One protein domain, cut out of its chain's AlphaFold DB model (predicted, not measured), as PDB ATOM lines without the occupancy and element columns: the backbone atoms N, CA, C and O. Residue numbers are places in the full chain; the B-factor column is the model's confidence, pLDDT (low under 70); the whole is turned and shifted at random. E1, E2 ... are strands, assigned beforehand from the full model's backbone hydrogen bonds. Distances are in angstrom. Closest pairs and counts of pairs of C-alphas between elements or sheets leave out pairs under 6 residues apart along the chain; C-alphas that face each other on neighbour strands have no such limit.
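This is residues 47 to 107 of the 120 residues of an uncharacterized protein of Opitutus terrae (strain DSM 11246 / JCM 15787 / PB90-1) (UniProt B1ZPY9). What is the main picture? Two separate two-stranded hairpins, E1 with E2 and E3 with E4, make the legs of a flat, open arch with an empty middle. At the top of the arch, residues 76 to 81 link E2 to E3, and the tail after E4 comes back so that residues 105 and 106 pair with residues 74 and 75 of E2. What is it made of? The 61 printed residues have four named strands, in the order E1, E2, E3, E4, in two antiparallel sheets, and no named helix; the class is all strand. The whole is extended, with a radius of gyration of the C-alphas of 17.4 A and spans of 43 by 31 by 14 A.

How do E1, residues 47 to 55, and E2, residues 64 to 75, pair? They are an antiparallel hairpin at 156 degrees; N 50 and O 70, 2.8 A apart, are within hydrogen-bond range. E2 bends by 75 degrees at residue 70. How do E3, residues 82 to 87, and E4, residues 96 to 101, pair? They are an antiparallel hairpin at 142 degrees, with N 84 and O 99 within hydrogen-bond range at 2.9 A. Do the hairpins meet? E1 and E2 are both apart from E3 and E4.

Where does E1 begin, and how long are E1 and E2? C-alpha 47 is at (2.108, 22.928, 19.830); E1 is 25.8 A long and E2 28.0 A. How long are E3 and E4, and where does E4 end? E3 is 15.9 A long and E4 14.4 A, ending with C-alpha 101 at (5.617, 17.632, 39.960).

How large is it? The two C-alphas farthest apart, those of His 58 and Ala 95, are 43.0 A apart. Are there cuts or long links? The printed part has no cut, and the three links are short. Where is confidence low? The pLDDT is under 70 at residues 72, 77 to 82, 101 to 103, 105 and 107.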
ATOM      1  N   LEU A  47       3.366  23.540  20.253       76.12
ATOM      2  CA  LEU A  47       2.108  22.928  19.830       76.12
ATOM      3  C   LEU A  47       2.189  21.407  19.977       76.12
ATOM      4  O   LEU A  47       3.142  20.767  19.533       76.12
ATOM      5  N   VAL A  48       1.168  20.829  20.598       79.44
ATOM      6  CA  VAL A  48       1.030  19.390  20.812       79.44
ATOM      7  C   VAL A  48      -0.324  18.944  20.285       79.44
ATOM      8  O   VAL A  48      -1.359  19.531  20.604       79.44
ATOM      9  N   THR A  49      -0.323  17.881  19.483       80.38
ATOM     10  CA  THR A  49      -1.552  17.261  18.991       80.38
ATOM     11  C   THR A  49      -2.295  16.610  20.151       80.38
ATOM     12  O   THR A  49      -1.783  15.704  20.810       80.38
ATOM     13  N   VAL A  50      -3.523  17.059  20.394       79.50
ATOM     14  CA  VAL A  50      -4.436  16.425  21.339       79.50
ATOM     15  C   VAL A  50      -4.985  15.181  20.675       79.50
ATOM     16  O   VAL A  50      -5.702  15.262  19.678       79.50
ATOM     17  N   THR A  51      -4.663  14.028  21.235       82.81
ATOM     18  CA  THR A  51      -5.224  12.759  20.798       82.81
ATOM     19  C   THR A  51      -6.200  12.235  21.841       82.81
ATOM     20  O   THR A  51      -6.037  12.443  23.044       82.81
ATOM     21  N   LYS A  52      -7.257  11.573  21.377       80.94
ATOM     22  CA  LYS A  52      -8.194  10.848  22.231       80.94
ATOM     23  C   LYS A  52      -8.241   9.408  21.780       80.94
ATOM     24  O   LYS A  52      -8.464   9.116  20.607       80.94
ATOM     25  N   THR A  53      -8.056   8.515  22.734       85.56
ATOM     26  CA  THR A  53      -8.212   7.088  22.513       85.56
ATOM     27  C   THR A  53      -9.679   6.727  22.720       85.56
ATOM     28  O   THR A  53     -10.254   7.028  23.766       85.56
ATOM     29  N   LYS A  54     -10.310   6.132  21.707       81.81
ATOM     30  CA  LYS A  54     -11.704   5.674  21.757       81.81
ATOM     31  C   LYS A  54     -11.833   4.248  21.211       81.81
ATOM     32  O   LYS A  54     -11.032   3.863  20.355       81.81
ATOM     33  N   PRO A  55     -12.826   3.468  21.664       82.12
ATOM     34  CA  PRO A  55     -13.133   2.176  21.056       82.12
ATOM     35  C   PRO A  55     -13.430   2.355  19.562       82.12
ATOM     36  O   PRO A  55     -14.139   3.290  19.181       82.12
ATOM     37  N   ALA A  56     -12.867   1.489  18.717       78.44
ATOM     38  CA  ALA A  56     -13.098   1.517  17.271       78.44
ATOM     39  C   ALA A  56     -14.565   1.242  16.923       78.44
ATOM     40  O   ALA A  56     -15.073   1.728  15.913       78.44
ATOM     41  N   TRP A  57     -15.246   0.454  17.756       83.06
ATOM     42  CA  TRP A  57     -16.635   0.103  17.538       83.06
ATOM     43  C   TRP A  57     -17.571   1.018  18.325       83.06
ATOM     44  O   TRP A  57     -17.324   1.426  19.459       83.06
ATOM     45  N   HIS A  58     -18.705   1.295  17.703       76.06
ATOM     46  CA  HIS A  58     -19.788   2.153  18.184       76.06
ATOM     47  C   HIS A  58     -20.495   1.580  19.424       76.06
ATOM     48  O   HIS A  58     -21.153   2.317  20.148       76.06
ATOM     49  N   ASN A  59     -20.310   0.288  19.714       81.88
ATOM     50  CA  ASN A  59     -20.807  -0.380  20.919       81.88
ATOM     51  C   ASN A  59     -19.871  -0.241  22.139       81.88
ATOM     52  O   ASN A  59     -20.082  -0.909  23.150       81.88
ATOM     53  N   GLY A  60     -18.809   0.569  22.042       72.50
ATOM     54  CA  GLY A  60     -17.851   0.780  23.130       72.50
ATOM     55  C   GLY A  60     -16.908  -0.400  23.391       72.50
ATOM     56  O   GLY A  60     -16.156  -0.367  24.363       72.50
ATOM     57  N   ARG A  61     -16.930  -1.437  22.544       75.62
ATOM     58  CA  ARG A  61     -16.031  -2.600  22.609       75.62
ATOM     59  C   ARG A  61     -15.014  -2.569  21.461       75.62
ATOM     60  O   ARG A  61     -15.087  -1.733  20.566       75.62
ATOM     61  N   GLY A  62     -14.062  -3.497  21.489       74.75
ATOM     62  CA  GLY A  62     -13.084  -3.674  20.414       74.75
ATOM     63  C   GLY A  62     -11.797  -2.857  20.589       74.75
ATOM     64  O   GLY A  62     -11.581  -2.247  21.639       74.75
ATOM     65  N   PRO A  63     -10.908  -2.890  19.582       80.69
ATOM     66  CA  PRO A  63      -9.587  -2.285  19.670       80.69
ATOM     67  C   PRO A  63      -9.674  -0.772  19.869       80.69
ATOM     68  O   PRO A  63     -10.551  -0.089  19.335       80.69
ATOM     69  N   LEU A  64      -8.746  -0.247  20.661       86.88
ATOM     70  CA  LEU A  64      -8.637   1.179  20.910       86.88
ATOM     71  C   LEU A  64      -8.004   1.866  19.699       86.88
ATOM     72  O   LEU A  64      -6.954   1.456  19.211       86.88
ATOM     73  N   THR A  65      -8.638   2.935  19.233       84.44
ATOM     74  CA  THR A  65      -8.132   3.790  18.158       84.44
ATOM     75  C   THR A  65      -7.802   5.160  18.719       84.44
ATOM     76  O   THR A  65      -8.587   5.754  19.459       84.44
ATOM     77  N   THR A  66      -6.623   5.663  18.375       84.75
ATOM     78  CA  THR A  66      -6.174   6.997  18.768       84.75
ATOM     79  C   THR A  66      -6.510   7.963  17.644       84.75
ATOM     80  O   THR A  66      -5.959   7.857  16.553       84.75
ATOM     81  N   VAL A  67      -7.425   8.897  17.899       84.25
ATOM     82  CA  VAL A  67      -7.813   9.930  16.931       84.25
ATOM     83  C   VAL A  67      -7.260  11.286  17.349       84.25
ATOM     84  O   VAL A  67      -7.307  11.642  18.528       84.25
ATOM     85  N   ALA A  68      -6.737  12.049  16.391       83.38
ATOM     86  CA  ALA A  68      -6.358  13.439  16.611       83.38
ATOM     87  C   ALA A  68      -7.625  14.300  16.711       83.38
ATOM     88  O   ALA A  68      -8.484  14.253  15.835       83.38
ATOM     89  N   LEU A  69      -7.749  15.058  17.798       83.19
ATOM     90  CA  LEU A  69      -8.870  15.966  18.050       83.19
ATOM     91  C   LEU A  69      -8.544  17.423  17.715       83.19
ATOM     92  O   LEU A  69      -9.450  18.243  17.620       83.19
ATOM     93  N   GLY A  70      -7.263  17.752  17.580       81.69
ATOM     94  CA  GLY A  70      -6.798  19.109  17.327       81.69
ATOM     95  C   GLY A  70      -5.398  19.323  17.880       81.69
ATOM     96  O   GLY A  70      -4.706  18.370  18.241       81.69
ATOM     97  N   GLN A  71      -4.986  20.580  17.960       78.50
ATOM     98  CA  GLN A  71      -3.705  20.981  18.533       78.50
ATOM     99  C   GLN A  71      -3.947  21.915  19.718       78.50
ATOM    100  O   GLN A  71      -4.908  22.682  19.723       78.50
ATOM    101  N   LYS A  72      -3.082  21.836  20.728       69.75
ATOM    102  CA  LYS A  72      -3.055  22.763  21.865       69.75
ATOM    103  C   LYS A  72      -1.641  23.272  22.086       69.75
ATOM    104  O   LYS A  72      -0.678  22.577  21.767       69.75
ATOM    105  N   LEU A  73      -1.521  24.464  22.651       71.06
ATOM    106  CA  LEU A  73      -0.234  25.035  23.021       71.06
ATOM    107  C   LEU A  73       0.098  24.614  24.459       71.06
ATOM    108  O   LEU A  73      -0.588  25.025  25.391       71.06
ATOM    109  N   GLU A  74       1.114  23.770  24.631       74.69
ATOM    110  CA  GLU A  74       1.602  23.334  25.943       74.69
ATOM    111  C   GLU A  74       2.888  24.075  26.322       74.69
ATOM    112  O   GLU A  74       3.788  24.189  25.489       74.69
ATOM    113  N   CYS A  75       3.026  24.492  27.583       71.50
ATOM    114  CA  CYS A  75       4.309  24.933  28.145       71.50
ATOM    115  C   CYS A  75       4.580  24.290  29.516       71.50
ATOM    116  O   CYS A  75       3.645  23.881  30.215       71.50
ATOM    117  N   THR A  76       5.854  24.172  29.896       72.69
ATOM    118  CA  THR A  76       6.289  23.638  31.207       72.69
ATOM    119  C   THR A  76       6.296  24.726  32.289       72.69
ATOM    120  O   THR A  76       6.431  24.428  33.473       72.69
ATOM    121  N   SER A  77       6.111  25.988  31.899       61.66
ATOM    122  CA  SER A  77       6.447  27.151  32.721       61.66
ATOM    123  C   SER A  77       5.230  28.046  32.986       61.66
ATOM    124  O   SER A  77       5.129  29.129  32.429       61.66
ATOM    125  N   CYS A  78       4.324  27.592  33.860       58.72
ATOM    126  CA  CYS A  78       3.394  28.462  34.599       58.72
ATOM    127  C   CYS A  78       3.688  28.357  36.109       58.72
ATOM    128  O   CYS A  78       2.810  28.015  36.892       58.72
ATOM    129  N   ASP A  79       4.963  28.538  36.477       57.28
ATOM    130  CA  ASP A  79       5.569  28.784  37.808       57.28
ATOM    131  C   ASP A  79       4.792  28.426  39.093       57.28
ATOM    132  O   ASP A  79       4.757  29.181  40.065       57.28
ATOM    133  N   LYS A  80       4.179  27.241  39.147       58.62
ATOM    134  CA  LYS A  80       3.711  26.645  40.400       58.62
ATOM    135  C   LYS A  80       4.054  25.158  40.403       58.62
ATOM    136  O   LYS A  80       3.322  24.379  39.787       58.62
ATOM    137  N   PRO A  81       5.157  24.740  41.057       60.47
ATOM    138  CA  PRO A  81       5.356  23.325  41.338       60.47
ATOM    139  C   PRO A  81       4.140  22.828  42.125       60.47
ATOM    140  O   PRO A  81       3.752  23.420  43.134       60.47
ATOM    141  N   MET A  82       3.494  21.773  41.631       61.75
ATOM    142  CA  MET A  82       2.421  21.123  42.374       61.75
ATOM    143  C   MET A  82       3.054  20.033  43.226       61.75
ATOM    144  O   MET A  82       3.911  19.290  42.755       61.75
ATOM    145  N   VAL A  83       2.633  19.923  44.478       75.38
ATOM    146  CA  VAL A  83       3.075  18.832  45.345       75.38
ATOM    147  C   VAL A  83       2.075  17.693  45.204       75.38
ATOM    148  O   VAL A  83       0.910  17.831  45.573       75.38
ATOM    149  N   ALA A  84       2.522  16.569  44.651       77.94
ATOM    150  CA  ALA A  84       1.757  15.332  44.626       77.94
ATOM    151  C   ALA A  84       2.262  14.402  45.728       77.94
ATOM    152  O   ALA A  84       3.459  14.154  45.848       77.94
ATOM    153  N   MET A  85       1.345  13.853  46.521       81.50
ATOM    154  CA  MET A  85       1.695  12.829  47.498       81.50
ATOM    155  C   MET A  85       1.873  11.492  46.772       81.50
ATOM    156  O   MET A  85       0.926  10.985  46.166       81.50
ATOM    157  N   LYS A  86       3.077  10.918  46.817       81.44
ATOM    158  CA  LYS A  86       3.402   9.632  46.186       81.44
ATOM    159  C   LYS A  86       3.869   8.624  47.243       81.44
ATOM    160  O   LYS A  86       4.617   9.016  48.137       81.44
ATOM    161  N   PRO A  87       3.481   7.338  47.156       81.81
ATOM    162  CA  PRO A  87       4.023   6.311  48.042       81.81
ATOM    163  C   PRO A  87       5.542   6.207  47.860       81.81
ATOM    164  O   PRO A  87       6.022   6.114  46.728       81.81
ATOM    165  N   SER A  88       6.289   6.236  48.963       78.31
ATOM    166  CA  SER A  88       7.758   6.196  48.950       78.31
ATOM    167  C   SER A  88       8.343   4.797  48.729       78.31
ATOM    168  O   SER A  88       9.524   4.661  48.417       78.31
ATOM    169  N   GLY A  89       7.533   3.751  48.886       75.81
ATOM    170  CA  GLY A  89       7.941   2.364  48.716       75.81
ATOM    171  C   GLY A  89       7.686   1.815  47.314       75.81
ATOM    172  O   GLY A  89       6.946   2.363  46.493       75.81
ATOM    173  N   HIS A  90       8.303   0.666  47.045       75.12
ATOM    174  CA  HIS A  90       8.116  -0.059  45.792       75.12
ATOM    175  C   HIS A  90       6.671  -0.568  45.672       75.12
ATOM    176  O   HIS A  90       6.028  -0.901  46.670       75.12
ATOM    177  N   ASN A  91       6.156  -0.642  44.441       75.69
ATOM    178  CA  ASN A  91       4.799  -1.117  44.135       75.69
ATOM    179  C   ASN A  91       3.673  -0.317  44.818       75.69
ATOM    180  O   ASN A  91       2.681  -0.895  45.256       75.69
ATOM    181  N   ALA A  92       3.830   1.008  44.917       74.00
ATOM    182  CA  ALA A  92       2.841   1.913  45.513       74.00
ATOM    183  C   ALA A  92       2.521   1.631  46.998       74.00
ATOM    184  O   ALA A  92       1.441   1.970  47.479       74.00
ATOM    185  N   ARG A  93       3.458   1.022  47.739       75.06
ATOM    186  CA  ARG A  93       3.359   0.815  49.194       75.06
ATOM    187  C   ARG A  93       4.165   1.866  49.962       75.06
ATOM    188  O   ARG A  93       5.026   2.523  49.393       75.06
ATOM    189  N   GLY A  94       3.929   1.981  51.268       78.56
ATOM    190  CA  GLY A  94       4.708   2.843  52.164       78.56
ATOM    191  C   GLY A  94       4.099   4.225  52.403       78.56
ATOM    192  O   GLY A  94       3.008   4.531  51.926       78.56
ATOM    193  N   ALA A  95       4.800   5.038  53.194       81.62
ATOM    194  CA  ALA A  95       4.340   6.366  53.581       81.62
ATOM    195  C   ALA A  95       4.208   7.289  52.363       81.62
ATOM    196  O   ALA A  95       5.003   7.233  51.422       81.62
ATOM    197  N   MET A  96       3.200   8.154  52.399       84.81
ATOM    198  CA  MET A  96       3.008   9.171  51.377       84.81
ATOM    199  C   MET A  96       4.066  10.261  51.567       84.81
ATOM    200  O   MET A  96       4.120  10.889  52.623       84.81
ATOM    201  N   ALA A  97       4.893  10.486  50.551       83.50
ATOM    202  CA  ALA A  97       5.895  11.543  50.526       83.50
ATOM    203  C   ALA A  97       5.472  12.651  49.546       83.50
ATOM    204  O   ALA A  97       4.970  12.337  48.460       83.50
ATOM    205  N   PRO A  98       5.663  13.934  49.897       81.75
ATOM    206  CA  PRO A  98       5.452  15.029  48.962       81.75
ATOM    207  C   PRO A  98       6.508  14.964  47.855       81.75
ATOM    208  O   PRO A  98       7.707  14.927  48.126       81.75
ATOM    209  N   VAL A  99       6.063  14.945  46.602       80.88
ATOM    210  CA  VAL A  99       6.924  15.002  45.420       80.88
ATOM    211  C   VAL A  99       6.518  16.208  44.594       80.88
ATOM    212  O   VAL A  99       5.350  16.361  44.233       80.88
ATOM    213  N   GLU A 100       7.486  17.061  44.279       75.50
ATOM    214  CA  GLU A 100       7.272  18.160  43.348       75.50
ATOM    215  C   GLU A 100       7.073  17.609  41.938       75.50
ATOM    216  O   GLU A 100       7.929  16.917  41.380       75.50
ATOM    217  N   ILE A 101       5.926  17.926  41.349       68.81
ATOM    218  CA  ILE A 101       5.617  17.632  39.960       68.81
ATOM    219  C   ILE A 101       5.476  18.941  39.190       68.81
ATOM    220  O   ILE A 101       4.829  19.900  39.620       68.81
ATOM    221  N   ARG A 102       6.090  18.970  38.010       66.62
ATOM    222  CA  ARG A 102       5.905  20.043  37.035       66.62
ATOM    223  C   ARG A 102       4.881  19.575  36.014       66.62
ATOM    224  O   ARG A 102       5.132  18.639  35.254       66.62
ATOM    225  N   GLY A 103       3.697  20.177  36.060       65.81
ATOM    226  CA  GLY A 103       2.633  19.917  35.097       65.81
ATOM    227  C   GLY A 103       2.888  20.649  33.783       65.81
ATOM    228  O   GLY A 103       3.482  21.723  33.762       65.81
ATOM    229  N   LYS A 104       2.416  20.074  32.675       70.06
ATOM    230  CA  LYS A 104       2.280  20.825  31.426       70.06
ATOM    231  C   LYS A 104       0.988  21.627  31.475       70.06
ATOM    232  O   LYS A 104      -0.063  21.066  31.788       70.06
ATOM    233  N   HIS A 105       1.056  22.903  31.129       69.50
ATOM    234  CA  HIS A 105      -0.103  23.788  31.124       69.50
ATOM    235  C   HIS A 105      -0.607  24.012  29.704       69.50
ATOM    236  O   HIS A 105       0.187  24.170  28.781       69.50
ATOM    237  N   ASP A 106      -1.931  24.014  29.536       72.31
ATOM    238  CA  ASP A 106      -2.574  24.440  28.296       72.31
ATOM    239  C   ASP A 106      -2.684  25.969  28.295       72.31
ATOM    240  O   ASP A 106      -3.502  26.559  29.010       72.31
ATOM    241  N   CYS A 107      -1.850  26.611  27.485       66.50
ATOM    242  CA  CYS A 107      -1.782  28.064  27.400       66.50
ATOM    243  C   CYS A 107      -3.021  28.670  26.724       66.50
ATOM    244  O   CYS A 107      -3.268  29.862  26.883       66.50
TER     245      CYS A 107